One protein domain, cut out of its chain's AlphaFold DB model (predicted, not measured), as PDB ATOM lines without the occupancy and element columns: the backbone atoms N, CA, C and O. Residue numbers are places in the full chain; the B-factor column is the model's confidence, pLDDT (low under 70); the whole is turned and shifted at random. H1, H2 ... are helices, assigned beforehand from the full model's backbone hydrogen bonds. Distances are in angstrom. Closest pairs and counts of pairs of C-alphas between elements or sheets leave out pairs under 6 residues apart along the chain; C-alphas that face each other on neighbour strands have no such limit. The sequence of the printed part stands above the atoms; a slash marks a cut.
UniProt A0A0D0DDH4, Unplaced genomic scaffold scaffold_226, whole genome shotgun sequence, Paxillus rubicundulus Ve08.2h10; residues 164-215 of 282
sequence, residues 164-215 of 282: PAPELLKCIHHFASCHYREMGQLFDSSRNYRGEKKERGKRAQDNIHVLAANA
ATOM      1  N   PRO A 164     170.504 198.557 180.468       86.94
ATOM      2  CA  PRO A 164     169.084 198.805 180.310       86.94
ATOM      3  C   PRO A 164     168.464 199.096 181.674       86.94
ATOM      4  O   PRO A 164     168.789 198.459 182.677       86.94
ATOM      5  N   ALA A 165     167.512 200.030 181.698       89.25
ATOM      6  CA  ALA A 165     166.766 200.312 182.912       89.25
ATOM      7  C   ALA A 165     166.162 199.004 183.467       89.25
ATOM      8  O   ALA A 165     165.571 198.229 182.705       89.25
ATOM      9  N   PRO A 166     166.250 198.744 184.783       89.94
ATOM     10  CA  PRO A 166     165.786 197.487 185.373       89.94
ATOM     11  C   PRO A 166     164.294 197.236 185.116       89.94
ATOM     12  O   PRO A 166     163.871 196.092 184.969       89.94
ATOM     13  N   GLU A 167     163.495 198.300 184.999       87.75
ATOM     14  CA  GLU A 167     162.078 198.213 184.635       87.75
ATOM     15  C   GLU A 167     161.865 197.664 183.219       87.75
ATOM     16  O   GLU A 167     160.978 196.837 183.011       87.75
ATOM     17  N   LEU A 168     162.717 198.029 182.255       89.88
ATOM     18  CA  LEU A 168     162.642 197.496 180.893       89.88
ATOM     19  C   LEU A 168     162.923 195.991 180.884       89.88
ATOM     20  O   LEU A 168     162.179 195.223 180.270       89.88
ATOM     21  N   LEU A 169     163.951 195.557 181.615       89.94
ATOM     22  CA  LEU A 169     164.294 194.141 181.713       89.94
ATOM     23  C   LEU A 169     163.164 193.331 182.369       89.94
ATOM     24  O   LEU A 169     162.835 192.241 181.898       89.94
ATOM     25  N   LYS A 170     162.502 193.888 183.394       88.94
ATOM     26  CA  LYS A 170     161.298 193.294 184.003       88.94
ATOM     27  C   LYS A 170     160.142 193.186 183.007       88.94
ATOM     28  O   LYS A 170     159.507 192.135 182.943       88.94
ATOM     29  N   CYS A 171     159.876 194.230 182.218       89.06
ATOM     30  CA  CYS A 171     158.830 194.210 181.192       89.06
ATOM     31  C   CYS A 171     159.095 193.138 180.126       89.06
ATOM     32  O   CYS A 171     158.190 192.363 179.807       89.06
ATOM     33  N   ILE A 172     160.332 193.046 179.625       89.75
ATOM     34  CA  ILE A 172     160.744 192.017 178.658       89.75
ATOM     35  C   ILE A 172     160.570 190.622 179.266       89.75
ATOM     36  O   ILE A 172     159.995 189.737 178.631       89.75
ATOM     37  N   HIS A 173     161.000 190.430 180.514       88.38
ATOM     38  CA  HIS A 173     160.872 189.149 181.202       88.38
ATOM     39  C   HIS A 173     159.408 188.740 181.406       88.38
ATOM     40  O   HIS A 173     159.046 187.590 181.152       88.38
ATOM     41  N   HIS A 174     158.550 189.679 181.812       90.06
ATOM     42  CA  HIS A 174     157.115 189.444 181.957       90.06
ATOM     43  C   HIS A 174     156.482 189.047 180.618       90.06
ATOM     44  O   HIS A 174     155.758 188.054 180.552       90.06
ATOM     45  N   PHE A 175     156.791 189.780 179.543       95.06
ATOM     46  CA  PHE A 175     156.256 189.500 178.214       95.06
ATOM     47  C   PHE A 175     156.696 188.128 177.693       95.06
ATOM     48  O   PHE A 175     155.852 187.323 177.299       95.06
ATOM     49  N   ALA A 176     157.995 187.820 177.766       88.69
ATOM     50  CA  ALA A 176     158.526 186.516 177.379       88.69
ATOM     51  C   ALA A 176     157.881 185.385 178.198       88.69
ATOM     52  O   ALA A 176     157.425 184.392 177.633       88.69
ATOM     53  N   SER A 177     157.767 185.562 179.518       84.88
ATOM     54  CA  SER A 177     157.141 184.579 180.409       84.88
ATOM     55  C   SER A 177     155.681 184.305 180.043       84.88
ATOM     56  O   SER A 177     155.260 183.150 180.051       84.88
ATOM     57  N   CYS A 178     154.904 185.342 179.715       87.31
ATOM     58  CA  CYS A 178     153.528 185.183 179.248       87.31
ATOM     59  C   CYS A 178     153.474 184.462 177.898       87.31
ATOM     60  O   CYS A 178     152.779 183.456 177.784       87.31
ATOM     61  N   HIS A 179     154.260 184.912 176.920       93.31
ATOM     62  CA  HIS A 179     154.270 184.342 175.574       93.31
ATOM     63  C   HIS A 179     154.650 182.853 175.578       93.31
ATOM     64  O   HIS A 179     153.951 182.021 175.004       93.31
ATOM     65  N   TYR A 180     155.725 182.470 176.274       86.75
ATOM     66  CA  TYR A 180     156.145 181.066 176.326       86.75
ATOM     67  C   TYR A 180     155.196 180.183 177.139       86.75
ATOM     68  O   TYR A 180     155.063 178.993 176.841       86.75
ATOM     69  N   ARG A 181     154.511 180.747 178.137       86.12
ATOM     70  CA  ARG A 181     153.449 180.048 178.867       86.12
ATOM     71  C   ARG A 181     152.238 179.792 177.973       86.12
ATOM     72  O   ARG A 181     151.728 178.678 177.971       86.12
ATOM     73  N   GLU A 182     151.802 180.791 177.206       91.00
ATOM     74  CA  GLU A 182     150.698 180.664 176.242       91.00
ATOM     75  C   GLU A 182     151.022 179.655 175.135       91.00
ATOM     76  O   GLU A 182     150.178 178.837 174.782       91.00
ATOM     77  N   MET A 183     152.272 179.631 174.667       91.12
ATOM     78  CA  MET A 183     152.760 178.647 173.693       91.12
ATOM     79  C   MET A 183     152.960 177.239 174.284       91.12
ATOM     80  O   MET A 183     153.381 176.332 173.566       91.12
ATOM     81  N   GLY A 184     152.715 177.037 175.585       86.88
ATOM     82  CA  GLY A 184     152.920 175.756 176.271       86.88
ATOM     83  C   GLY A 184     154.386 175.311 176.356       86.88
ATOM     84  O   GLY A 184     154.665 174.170 176.717       86.88
ATOM     85  N   GLN A 185     155.326 176.198 176.025       85.62
ATOM     86  CA  GLN A 185     156.769 175.937 176.056       85.62
ATOM     87  C   GLN A 185     157.354 176.158 177.455       85.62
ATOM     88  O   GLN A 185     158.416 175.629 177.774       85.62
ATOM     89  N   LEU A 186     156.643 176.913 178.299       74.69
ATOM     90  CA  LEU A 186     156.979 177.134 179.697       74.69
ATOM     91  C   LEU A 186     155.995 176.399 180.607       74.69
ATOM     92  O   LEU A 186     154.830 176.787 180.709       74.69
ATOM     93  N   PHE A 187     156.468 175.367 181.306       76.25
ATOM     94  CA  PHE A 187     155.691 174.708 182.352       76.25
ATOM     95  C   PHE A 187     156.200 175.148 183.723       76.25
ATOM     96  O   PHE A 187     157.346 174.889 184.080       76.25
ATOM     97  N   ASP A 188     155.345 175.812 184.496       72.25
ATOM     98  CA  ASP A 188     155.661 176.213 185.866       72.25
ATOM     99  C   ASP A 188     155.446 175.024 186.813       72.25
ATOM    100  O   ASP A 188     154.397 174.881 187.447       72.25
ATOM    101  N   SER A 189     156.439 174.135 186.878       72.12
ATOM    102  CA  SER A 189     156.444 173.000 187.811       72.12
ATOM    103  C   SER A 189     156.367 173.468 189.267       72.12
ATOM    104  O   SER A 189     155.691 172.847 190.091       72.12
ATOM    105  N   SER A 190     156.988 174.613 189.571       73.19
ATOM    106  CA  SER A 190     157.032 175.192 190.912       73.19
ATOM    107  C   SER A 190     155.656 175.641 191.407       73.19
ATOM    108  O   SER A 190     155.357 175.530 192.595       73.19
ATOM    109  N   ARG A 191     154.782 176.109 190.510       74.81
ATOM    110  CA  ARG A 191     153.420 176.528 190.857       74.81
ATOM    111  C   ARG A 191     152.561 175.367 191.331       74.81
ATOM    112  O   ARG A 191     151.809 175.549 192.289       74.81
ATOM    113  N   ASN A 192     152.690 174.202 190.704       76.81
ATOM    114  CA  ASN A 192     151.977 173.006 191.148       76.81
ATOM    115  C   ASN A 192     152.498 172.549 192.511       76.81
ATOM    116  O   ASN A 192     151.692 172.365 193.414       76.81
ATOM    117  N   TYR A 193     153.819 172.517 192.702       82.25
ATOM    118  CA  TYR A 193     154.424 172.183 193.994       82.25
ATOM    119  C   TYR A 193     154.007 173.152 195.117       82.25
ATOM    120  O   TYR A 193     153.631 172.732 196.207       82.25
ATOM    121  N   ARG A 194     153.988 174.471 194.861       79.44
ATOM    122  CA  ARG A 194     153.509 175.473 195.836       79.44
ATOM    123  C   ARG A 194     152.018 175.319 196.133       79.44
ATOM    124  O   ARG A 194     151.595 175.532 197.269       79.44
ATOM    125  N   GLY A 195     151.221 174.987 195.117       83.69
ATOM    126  CA  GLY A 195     149.800 174.686 195.268       83.69
ATOM    127  C   GLY A 195     149.579 173.466 196.156       83.69
ATOM    128  O   GLY A 195     148.821 173.546 197.119       83.69
ATOM    129  N   GLU A 196     150.314 172.393 195.885       88.12
ATOM    130  CA  GLU A 196     150.275 171.137 196.628       88.12
ATOM    131  C   GLU A 196     150.763 171.306 198.071       88.12
ATOM    132  O   GLU A 196     150.062 170.903 198.996       88.12
ATOM    133  N   LYS A 197     151.890 171.997 198.305       88.88
ATOM    134  CA  LYS A 197     152.380 172.308 199.662       88.88
ATOM    135  C   LYS A 197     151.337 173.096 200.459       88.88
ATOM    136  O   LYS A 197     151.069 172.787 201.619       88.88
ATOM    137  N   LYS A 198     150.685 174.080 199.827       90.38
ATOM    138  CA  LYS A 198     149.604 174.853 200.456       90.38
ATOM    139  C   LYS A 198     148.365 174.001 200.737       90.38
ATOM    140  O   LYS A 198     147.709 174.205 201.754       90.38
ATOM    141  N   GLU A 199     148.016 173.082 199.847       90.75
ATOM    142  CA  GLU A 199     146.897 172.162 200.050       90.75
ATOM    143  C   GLU A 199     147.185 171.163 201.174       90.75
ATOM    144  O   GLU A 199     146.325 170.936 202.022       90.75
ATOM    145  N   ARG A 200     148.411 170.639 201.250       88.25
ATOM    146  CA  ARG A 200     148.860 169.755 202.330       88.25
ATOM    147  C   ARG A 200     148.801 170.452 203.687       88.25
ATOM    148  O   ARG A 200     148.273 169.873 204.630       88.25
ATOM    149  N   GLY A 201     149.244 171.710 203.763       87.19
ATOM    150  CA  GLY A 201     149.127 172.517 204.981       87.19
ATOM    151  C   GLY A 201     147.675 172.708 205.432       87.19
ATOM    152  O   GLY A 201     147.371 172.564 206.611       87.19
ATOM    153  N   LYS A 202     146.746 172.941 204.495       88.56
ATOM    154  CA  LYS A 202     145.311 173.022 204.818       88.56
ATOM    155  C   LYS A 202     144.749 171.696 205.326       88.56
ATOM    156  O   LYS A 202     144.058 171.686 206.333       88.56
ATOM    157  N   ARG A 203     145.085 170.581 204.670       87.19
ATOM    158  CA  ARG A 203     144.640 169.246 205.104       87.19
ATOM    159  C   ARG A 203     145.169 168.892 206.494       87.19
ATOM    160  O   ARG A 203     144.453 168.258 207.261       87.19
ATOM    161  N   ALA A 204     146.391 169.307 206.829       88.81
ATOM    162  CA  ALA A 204     146.939 169.131 208.172       88.81
ATOM    163  C   ALA A 204     146.135 169.922 209.219       88.81
ATOM    164  O   ALA A 204     145.771 169.360 210.248       88.81
ATOM    165  N   GLN A 205     145.779 171.178 208.927       82.88
ATOM    166  CA  GLN A 205     144.935 171.994 209.809       82.88
ATOM    167  C   GLN A 205     143.529 171.409 209.988       82.88
ATOM    168  O   GLN A 205     143.045 171.314 211.115       82.88
ATOM    169  N   ASP A 206     142.896 170.958 208.901       85.12
ATOM    170  CA  ASP A 206     141.581 170.316 208.966       85.12
ATOM    171  C   ASP A 206     141.636 169.027 209.809       85.12
ATOM    172  O   ASP A 206     140.727 168.755 210.595       85.12
ATOM    173  N   ASN A 207     142.725 168.256 209.710       84.25
ATOM    174  CA  ASN A 207     142.918 167.044 210.507       84.25
ATOM    175  C   ASN A 207     143.099 167.352 212.005       84.25
ATOM    176  O   ASN A 207     142.502 166.676 212.841       84.25
ATOM    177  N   ILE A 208     143.848 168.403 212.354       82.38
ATOM    178  CA  ILE A 208     143.987 168.865 213.747       82.38
ATOM    179  C   ILE A 208     142.618 169.249 214.318       82.38
ATOM    180  O   ILE A 208     142.264 168.815 215.412       82.38
ATOM    181  N   HIS A 209     141.810 169.995 213.560       80.50
ATOM    182  CA  HIS A 209     140.473 170.389 214.000       80.50
ATOM    183  C   HIS A 209     139.548 169.177 214.219       80.50
ATOM    184  O   HIS A 209     138.791 169.131 215.188       80.50
ATOM    185  N   VAL A 210     139.620 168.161 213.352       84.31
ATOM    186  CA  VAL A 210     138.852 166.913 213.514       84.31
ATOM    187  C   VAL A 210     139.311 166.119 214.740       84.31
ATOM    188  O   VAL A 210     138.473 165.585 215.470       84.31
ATOM    189  N   LEU A 211     140.619 166.040 215.001       84.12
ATOM    190  CA  LEU A 211     141.154 165.381 216.194       84.12
ATOM    191  C   LEU A 211     140.739 166.111 217.479       84.12
ATOM    192  O   LEU A 211     140.281 165.454 218.415       84.12
ATOM    193  N   ALA A 212     140.798 167.445 217.497       80.62
ATOM    194  CA  ALA A 212     140.348 168.264 218.624       80.62
ATOM    195  C   ALA A 212     138.847 168.077 218.907       80.62
ATOM    196  O   ALA A 212     138.459 167.778 220.036       80.62
ATOM    197  N   ALA A 213     137.998 168.130 217.875       80.81
ATOM    198  CA  ALA A 213     136.559 167.908 218.025       80.81
ATOM    199  C   ALA A 213     136.223 166.502 218.564       80.81
ATOM    200  O   ALA A 213     135.287 166.328 219.350       80.81
ATOM    201  N   ASN A 214     136.993 165.481 218.172       78.88
ATOM    202  CA  ASN A 214     136.825 164.121 218.685       78.88
ATOM    203  C   ASN A 214     137.312 163.962 220.135       78.88
ATOM    204  O   ASN A 214     136.733 163.160 220.871       78.88
ATOM    205  N   ALA A 215     138.334 164.714 220.556       77.56
ATOM    206  CA  ALA A 215     138.814 164.727 221.938       77.56
ATOM    207  C   ALA A 215     137.763 165.321 222.890       77.56
ATOM    208  O   ALA A 215     137.402 164.675 223.877       77.56
TER     209      ALA A 215
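AT A GLANCE: This is residues 164 to 215 of the 282 residues of an uncharacterized protein of Paxillus rubicundulus Ve08.2h10 (UniProt A0A0D0DDH4). Two helices make a wide-open L: H1 is the shorter arm, H2 the longer, and residues 183 to 188 form the corner without bringing the arms together. The printed part has 52 residues with two named helices, H1 then H2, and no named strand; its class is all helix. It is extended, with a radius of gyration of the C-alphas of 19.4 A and spans of 61 by 26 by 11 A.

IN THESE COORDINATES: H1, residues 166 to 182, begins at C-alpha 166 (165.786, 197.487, 185.373) and is 24.4 A long from first to last C-alpha. H2, residues 189 to 215, is 39.3 A long and ends at C-alpha 215 (138.814, 164.727, 221.938).

HOW THE PARTS SIT: H1 and H2 are apart, with no C-alpha of the one within 8 A of the other. A short link of 6 residues joins them. Residues 187 to 215, of which 189 to 215 belong to H2, stand free. In H1 and H2 every O i to N i+4 pair is within hydrogen-bond range.

THE WHOLE: The two C-alphas farthest apart, those of Pro 164 and Ala 215, are 61.7 A apart. The printed part has no cut, and no printed residue is under 70 in pLDDT.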